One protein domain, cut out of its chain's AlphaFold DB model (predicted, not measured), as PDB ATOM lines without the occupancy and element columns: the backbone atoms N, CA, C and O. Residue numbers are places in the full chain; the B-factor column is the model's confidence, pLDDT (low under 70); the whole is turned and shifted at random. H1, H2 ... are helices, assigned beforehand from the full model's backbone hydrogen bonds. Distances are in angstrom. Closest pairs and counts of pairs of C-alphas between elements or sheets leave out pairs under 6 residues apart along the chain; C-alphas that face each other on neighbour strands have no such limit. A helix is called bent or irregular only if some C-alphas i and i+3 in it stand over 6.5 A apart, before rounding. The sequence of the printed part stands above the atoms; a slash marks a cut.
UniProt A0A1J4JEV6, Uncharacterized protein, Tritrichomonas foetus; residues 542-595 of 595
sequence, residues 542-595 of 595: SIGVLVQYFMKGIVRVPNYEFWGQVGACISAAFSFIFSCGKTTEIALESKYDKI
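This is residues 542 to 595 of the 595 residues of an uncharacterized protein of Tritrichomonas foetus (UniProt A0A1J4JEV6). One long helix, H2, makes much of the length of an open, strung-out shape; a shorter helix, H1, lies beyond its first end, and after its other end a long tail, residues 579 to 590, folds back to a short last helix, H3. None of the three helices touches another. The printed part has 54 residues with three named helices in the order H1, H2, H3 and no named strand, and its class is all helix. It is extended, with a radius of gyration of the C-alphas of 15.9 A, and flat, with spans of 47 by 29 by 12 A.

H1 is residues 542 to 552, 15.5 A from first to last C-alpha, and begins with C-alpha 542 at (-62.098, -87.401, 55.546). H2 is residues 560 to 578, 27.1 A long, from C-alpha 560 at (-50.755, -82.263, 51.993) to C-alpha 578 at (-41.015, -104.817, 40.448). H3 is residues 591 to 594, 6.1 A long, and ends with C-alpha 594 at (-30.626, -80.443, 53.585). H3 is neither bent nor irregular, but only just: C-alphas 591 and 594 are 6.1 A apart.

H1 and H2 are apart, with no C-alpha of the one within 8 A of the other. H2 and H3 are also apart, and so are H1 and H3, in each case with no C-alpha of the one within 8 A of the other. In H1 and H2 every O i to N i+4 pair is within hydrogen-bond range. H3 is too short for such a pair, and its one O i to N i+3 pair is not within range.

The two C-alphas farthest apart, those of Phe 550 and Lys 582, are 46.8 A apart. The printed part has no cut and ends at residue 595, the chain's last residue. The link from H1 to H2, 7 residues, is short; that from H2 to H3, 12 residues, is long. The mean pLDDT of the printed part is 78.4, and residues 581 to 595 are under 70.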
ATOM      1  N   SER A 542     -60.711 -87.857  55.695       94.31
ATOM      2  CA  SER A 542     -62.098 -87.401  55.546       94.31
ATOM      3  C   SER A 542     -62.430 -86.268  56.517       94.31
ATOM      4  O   SER A 542     -62.909 -85.216  56.097       94.31
ATOM      5  N   ILE A 543     -62.122 -86.447  57.806       95.94
ATOM      6  CA  ILE A 543     -62.364 -85.437  58.845       95.94
ATOM      7  C   ILE A 543     -61.483 -84.212  58.602       95.94
ATOM      8  O   ILE A 543     -61.969 -83.086  58.663       95.94
ATOM      9  N   GLY A 544     -60.199 -84.400  58.293       94.06
ATOM     10  CA  GLY A 544     -59.283 -83.282  58.094       94.06
ATOM     11  C   GLY A 544     -59.615 -82.439  56.862       94.06
ATOM     12  O   GLY A 544     -59.497 -81.216  56.933       94.06
ATOM     13  N   VAL A 545     -60.096 -83.042  55.769       95.81
ATOM     14  CA  VAL A 545     -60.613 -82.292  54.609       95.81
ATOM     15  C   VAL A 545     -61.848 -81.481  55.005       95.81
ATOM     16  O   VAL A 545     -61.926 -80.298  54.679       95.81
ATOM     17  N   LEU A 546     -62.773 -82.082  55.759       95.38
ATOM     18  CA  LEU A 546     -63.972 -81.414  56.278       95.38
ATOM     19  C   LEU A 546     -63.622 -80.205  57.161       95.38
ATOM     20  O   LEU A 546     -64.196 -79.127  57.005       95.38
ATOM     21  N   VAL A 547     -62.633 -80.356  58.045       94.94
ATOM     22  CA  VAL A 547     -62.145 -79.277  58.916       94.94
ATOM     23  C   VAL A 547     -61.483 -78.158  58.107       94.94
ATOM     24  O   VAL A 547     -61.794 -76.989  58.332       94.94
ATOM     25  N   GLN A 548     -60.604 -78.473  57.147       94.00
ATOM     26  CA  GLN A 548     -59.977 -77.449  56.293       94.00
ATOM     27  C   GLN A 548     -61.019 -76.708  55.445       94.00
ATOM     28  O   GLN A 548     -60.918 -75.490  55.285       94.00
ATOM     29  N   TYR A 549     -62.043 -77.418  54.968       94.94
ATOM     30  CA  TYR A 549     -63.146 -76.824  54.226       94.94
ATOM     31  C   TYR A 549     -63.922 -75.818  55.082       94.94
ATOM     32  O   TYR A 549     -64.084 -74.671  54.669       94.94
ATOM     33  N   PHE A 550     -64.326 -76.189  56.300       95.88
ATOM     34  CA  PHE A 550     -65.062 -75.274  57.177       95.88
ATOM     35  C   PHE A 550     -64.218 -74.108  57.697       95.88
ATOM     36  O   PHE A 550     -64.728 -72.998  57.817       95.88
ATOM     37  N   MET A 551     -62.936 -74.330  58.002       94.50
ATOM     38  CA  MET A 551     -62.086 -73.277  58.564       94.50
ATOM     39  C   MET A 551     -61.530 -72.312  57.517       94.50
ATOM     40  O   MET A 551     -61.312 -71.144  57.829       94.50
ATOM     41  N   LYS A 552     -61.229 -72.794  56.308       92.88
ATOM     42  CA  LYS A 552     -60.484 -72.022  55.299       92.88
ATOM     43  C   LYS A 552     -61.214 -71.875  53.967       92.88
ATOM     44  O   LYS A 552     -60.703 -71.186  53.093       92.88
ATOM     45  N   GLY A 553     -62.368 -72.521  53.790       93.25
ATOM     46  CA  GLY A 553     -63.126 -72.500  52.536       93.25
ATOM     47  C   GLY A 553     -62.441 -73.231  51.378       93.25
ATOM     48  O   GLY A 553     -62.821 -73.036  50.228       93.25
ATOM     49  N   ILE A 554     -61.417 -74.050  51.650       92.62
ATOM     50  CA  ILE A 554     -60.617 -74.735  50.625       92.62
ATOM     51  C   ILE A 554     -60.687 -76.243  50.860       92.62
ATOM     52  O   ILE A 554     -60.425 -76.724  51.963       92.62
ATOM     53  N   VAL A 555     -60.983 -77.001  49.802       93.75
ATOM     54  CA  VAL A 555     -60.921 -78.468  49.813       93.75
ATOM     55  C   VAL A 555     -59.472 -78.891  49.581       93.75
ATOM     56  O   VAL A 555     -59.007 -78.977  48.447       93.75
ATOM     57  N   ARG A 556     -58.726 -79.115  50.665       92.38
ATOM     58  CA  ARG A 556     -57.345 -79.610  50.605       92.38
ATOM     59  C   ARG A 556     -57.117 -80.677  51.667       92.38
ATOM     60  O   ARG A 556     -57.591 -80.550  52.793       92.38
ATOM     61  N   VAL A 557     -56.365 -81.714  51.299       92.94
ATOM     62  CA  VAL A 557     -55.962 -82.798  52.204       92.94
ATOM     63  C   VAL A 557     -55.171 -82.226  53.393       92.94
ATOM     64  O   VAL A 557     -54.267 -81.408  53.175       92.94
ATOM     65  N   PRO A 558     -55.485 -82.617  54.644       92.00
ATOM     66  CA  PRO A 558     -54.718 -82.192  55.815       92.00
ATOM     67  C   PRO A 558     -53.258 -82.638  55.676       92.00
ATOM     68  O   PRO A 558     -52.993 -83.776  55.298       92.00
ATOM     69  N   ASN A 559     -52.308 -81.749  55.979       92.88
ATOM     70  CA  ASN A 559     -50.872 -82.028  55.848       92.88
ATOM     71  C   ASN A 559     -50.480 -82.538  54.446       92.88
ATOM     72  O   ASN A 559     -49.734 -83.501  54.309       92.88
ATOM     73  N   TYR A 560     -50.998 -81.894  53.394       90.69
ATOM     74  CA  TYR A 560     -50.755 -82.263  51.993       90.69
ATOM     75  C   TYR A 560     -49.279 -82.550  51.657       90.69
ATOM     76  O   TYR A 560     -48.995 -83.495  50.929       90.69
ATOM     77  N   GLU A 561     -48.341 -81.760  52.189       90.19
ATOM     78  CA  GLU A 561     -46.905 -81.945  51.929       90.19
ATOM     79  C   GLU A 561     -46.386 -83.293  52.442       90.19
ATOM     80  O   GLU A 561     -45.643 -83.971  51.736       90.19
ATOM     81  N   PHE A 562     -46.851 -83.727  53.617       91.00
ATOM     82  CA  PHE A 562     -46.518 -85.033  54.181       91.00
ATOM     83  C   PHE A 562     -47.048 -86.175  53.303       91.00
ATOM     84  O   PHE A 562     -46.297 -87.071  52.929       91.00
ATOM     85  N   TRP A 563     -48.325 -86.126  52.903       89.38
ATOM     86  CA  TRP A 563     -48.911 -87.171  52.051       89.38
ATOM     87  C   TRP A 563     -48.286 -87.228  50.657       89.38
ATOM     88  O   TRP A 563     -48.159 -88.316  50.096       89.38
ATOM     89  N   GLY A 564     -47.847 -86.086  50.123       88.19
ATOM     90  CA  GLY A 564     -47.072 -86.043  48.885       88.19
ATOM     91  C   GLY A 564     -45.766 -86.834  48.989       88.19
ATOM     92  O   GLY A 564     -45.441 -87.602  48.086       88.19
ATOM     93  N   GLN A 565     -45.053 -86.716  50.114       88.94
ATOM     94  CA  GLN A 565     -43.824 -87.478  50.361       88.94
ATOM     95  C   GLN A 565     -44.098 -88.969  50.578       88.94
ATOM     96  O   GLN A 565     -43.414 -89.803  49.989       88.94
ATOM     97  N   VAL A 566     -45.132 -89.320  51.349       86.88
ATOM     98  CA  VAL A 566     -45.536 -90.724  51.548       86.88
ATOM     99  C   VAL A 566     -45.866 -91.397  50.209       86.88
ATOM    100  O   VAL A 566     -45.413 -92.513  49.957       86.88
ATOM    101  N   GLY A 567     -46.593 -90.711  49.320       87.50
ATOM    102  CA  GLY A 567     -46.896 -91.214  47.978       87.50
ATOM    103  C   GLY A 567     -45.645 -91.435  47.121       87.50
ATOM    104  O   GLY A 567     -45.526 -92.473  46.469       87.50
ATOM    105  N   ALA A 568     -44.683 -90.508  47.169       84.88
ATOM    106  CA  ALA A 568     -43.409 -90.650  46.466       84.88
ATOM    107  C   ALA A 568     -42.605 -91.865  46.969       84.88
ATOM    108  O   ALA A 568     -42.108 -92.646  46.158       84.88
ATOM    109  N   CYS A 569     -42.551 -92.083  48.287       84.06
ATOM    110  CA  CYS A 569     -41.877 -93.240  48.880       84.06
ATOM    111  C   CYS A 569     -42.531 -94.574  48.482       84.06
ATOM    112  O   CYS A 569     -41.822 -95.517  48.135       84.06
ATOM    113  N   ILE A 570     -43.868 -94.663  48.485       85.69
ATOM    114  CA  ILE A 570     -44.587 -95.878  48.055       85.69
ATOM    115  C   ILE A 570     -44.331 -96.162  46.570       85.69
ATOM    116  O   ILE A 570     -44.061 -97.304  46.203       85.69
ATOM    117  N   SER A 571     -44.364 -95.131  45.720       82.81
ATOM    118  CA  SER A 571     -44.072 -95.265  44.287       82.81
ATOM    119  C   SER A 571     -42.643 -95.753  44.031       82.81
ATOM    120  O   SER A 571     -42.428 -96.618  43.177       82.81
ATOM    121  N   ALA A 572     -41.665 -95.229  44.775       83.00
ATOM    122  CA  ALA A 572     -40.273 -95.664  44.693       83.00
ATOM    123  C   ALA A 572     -40.108 -97.122  45.155       83.00
ATOM    124  O   ALA A 572     -39.472 -97.914  44.463       83.00
ATOM    125  N   ALA A 573     -40.745 -97.504  46.268       77.44
ATOM    126  CA  ALA A 573     -40.718 -98.874  46.779       77.44
ATOM    127  C   ALA A 573     -41.354 -99.875  45.799       77.44
ATOM    128  O   ALA A 573     -40.785-100.934  45.545       77.44
ATOM    129  N   PHE A 574     -42.500 -99.530  45.205       83.12
ATOM    130  CA  PHE A 574     -43.154-100.366  44.195       83.12
ATOM    131  C   PHE A 574     -42.259-100.538  42.965       83.12
ATOM    132  O   PHE A 574     -42.037-101.658  42.513       83.12
ATOM    133  N   SER A 575     -41.670 -99.444  42.473       77.19
ATOM    134  CA  SER A 575     -40.739 -99.492  41.341       77.19
ATOM    135  C   SER A 575     -39.547-100.400  41.643       77.19
ATOM    136  O   SER A 575     -39.251-101.278  40.844       77.19
ATOM    137  N   PHE A 576     -38.940-100.271  42.827       76.62
ATOM    138  CA  PHE A 576     -37.801-101.083  43.262       76.62
ATOM    139  C   PHE A 576     -38.119-102.586  43.351       76.62
ATOM    140  O   PHE A 576     -37.316-103.411  42.902       76.62
ATOM    141  N   ILE A 577     -39.284-102.945  43.907       78.69
ATOM    142  CA  ILE A 577     -39.731-104.341  44.046       78.69
ATOM    143  C   ILE A 577     -39.966-104.967  42.666       78.69
ATOM    144  O   ILE A 577     -39.447-106.047  42.391       78.69
ATOM    145  N   PHE A 578     -40.695-104.284  41.778       75.94
ATOM    146  CA  PHE A 578     -41.015-104.817  40.448       75.94
ATOM    147  C   PHE A 578     -39.837-104.762  39.469       75.94
ATOM    148  O   PHE A 578     -39.784-105.560  38.536       75.94
ATOM    149  N   SER A 579     -38.863-103.876  39.689       76.12
ATOM    150  CA  SER A 579     -37.625-103.840  38.910       76.12
ATOM    151  C   SER A 579     -36.533-104.766  39.457       76.12
ATOM    152  O   SER A 579     -35.424-104.742  38.926       76.12
ATOM    153  N   CYS A 580     -36.783-105.522  40.537       70.31
ATOM    154  CA  CYS A 580     -35.784-106.335  41.248       70.31
ATOM    155  C   CYS A 580     -34.460-105.581  41.500       70.31
ATOM    156  O   CYS A 580     -33.379-106.115  41.263       70.31
ATOM    157  N   GLY A 581     -34.538-104.305  41.896       58.81
ATOM    158  CA  GLY A 581     -33.357-103.466  42.144       58.81
ATOM    159  C   GLY A 581     -32.550-103.023  40.909       58.81
ATOM    160  O   GLY A 581     -31.478-102.454  41.076       58.81
ATOM    161  N   LYS A 582     -33.037-103.236  39.675       58.97
ATOM    162  CA  LYS A 582     -32.312-102.891  38.431       58.97
ATOM    163  C   LYS A 582     -32.318-101.403  38.044       58.97
ATOM    164  O   LYS A 582     -31.611-101.033  37.111       58.97
ATOM    165  N   THR A 583     -33.087-100.544  38.714       53.66
ATOM    166  CA  THR A 583     -33.097 -99.092  38.454       53.66
ATOM    167  C   THR A 583     -32.388 -98.340  39.576       53.66
ATOM    168  O   THR A 583     -32.993 -98.032  40.602       53.66
ATOM    169  N   THR A 584     -31.105 -98.040  39.383       54.34
ATOM    170  CA  THR A 584     -30.243 -97.366  40.370       54.34
ATOM    171  C   THR A 584     -30.281 -95.832  40.320       54.34
ATOM    172  O   THR A 584     -29.536 -95.195  41.055       54.34
ATOM    173  N   GLU A 585     -31.145 -95.206  39.514       55.72
ATOM    174  CA  GLU A 585     -31.117 -93.744  39.301       55.72
ATOM    175  C   GLU A 585     -32.485 -93.053  39.406       55.72
ATOM    176  O   GLU A 585     -32.843 -92.198  38.601       55.72
ATOM    177  N   ILE A 586     -33.260 -93.363  40.444       52.31
ATOM    178  CA  ILE A 586     -34.285 -92.420  40.923       52.31
ATOM    179  C   ILE A 586     -34.045 -92.172  42.412       52.31
ATOM    180  O   ILE A 586     -34.878 -92.459  43.269       52.31
ATOM    181  N   ALA A 587     -32.858 -91.657  42.734       49.47
ATOM    182  CA  ALA A 587     -32.637 -90.991  44.007       49.47
ATOM    183  C   ALA A 587     -33.386 -89.651  43.957       49.47
ATOM    184  O   ALA A 587     -32.871 -88.639  43.484       49.47
ATOM    185  N   LEU A 588     -34.649 -89.661  44.385       53.25
ATOM    186  CA  LEU A 588     -35.371 -88.444  44.735       53.25
ATOM    187  C   LEU A 588     -34.569 -87.738  45.839       53.25
ATOM    188  O   LEU A 588     -34.536 -88.232  46.963       53.25
ATOM    189  N   GLU A 589     -33.926 -86.604  45.526       52.78
ATOM    190  CA  GLU A 589     -33.408 -85.669  46.533       52.78
ATOM    191  C   GLU A 589     -34.575 -85.281  47.459       52.78
ATOM    192  O   GLU A 589     -35.404 -84.418  47.148       52.78
ATOM    193  N   SER A 590     -34.671 -85.951  48.605       51.47
ATOM    194  CA  SER A 590     -35.583 -85.587  49.678       51.47
ATOM    195  C   SER A 590     -35.164 -84.216  50.210       51.47
ATOM    196  O   SER A 590     -34.035 -84.023  50.657       51.47
ATOM    197  N   LYS A 591     -36.082 -83.240  50.210       53.38
ATOM    198  CA  LYS A 591     -35.841 -81.904  50.796       53.38
ATOM    199  C   LYS A 591     -35.480 -81.939  52.293       53.38
ATOM    200  O   LYS A 591     -35.070 -80.907  52.814       53.38
ATOM    201  N   TYR A 592     -35.630 -83.079  52.971       53.59
ATOM    202  CA  TYR A 592     -35.255 -83.248  54.376       53.59
ATOM    203  C   TYR A 592     -33.770 -83.579  54.599       53.59
ATOM    204  O   TYR A 592     -33.306 -83.406  55.719       53.59
ATOM    205  N   ASP A 593     -33.008 -83.939  53.560       49.59
ATOM    206  CA  ASP A 593     -31.564 -84.222  53.683       49.59
ATOM    207  C   ASP A 593     -30.685 -82.951  53.614       49.59
ATOM    208  O   ASP A 593     -29.459 -83.028  53.556       49.59
ATOM    209  N   LYS A 594     -31.302 -81.758  53.609       50.44
ATOM    210  CA  LYS A 594     -30.626 -80.443  53.585       50.44
ATOM    211  C   LYS A 594     -30.867 -79.608  54.861       50.44
ATOM    212  O   LYS A 594     -30.917 -78.382  54.767       50.44
ATOM    213  N   ILE A 595     -31.019 -80.243  56.030       44.38
ATOM    214  CA  ILE A 595     -31.021 -79.567  57.348       44.38
ATOM    215  C   ILE A 595     -29.867 -80.072  58.204       44.38
ATOM    216  O   ILE A 595     -29.752 -81.308  58.349       44.38
TER     217      ILE A 595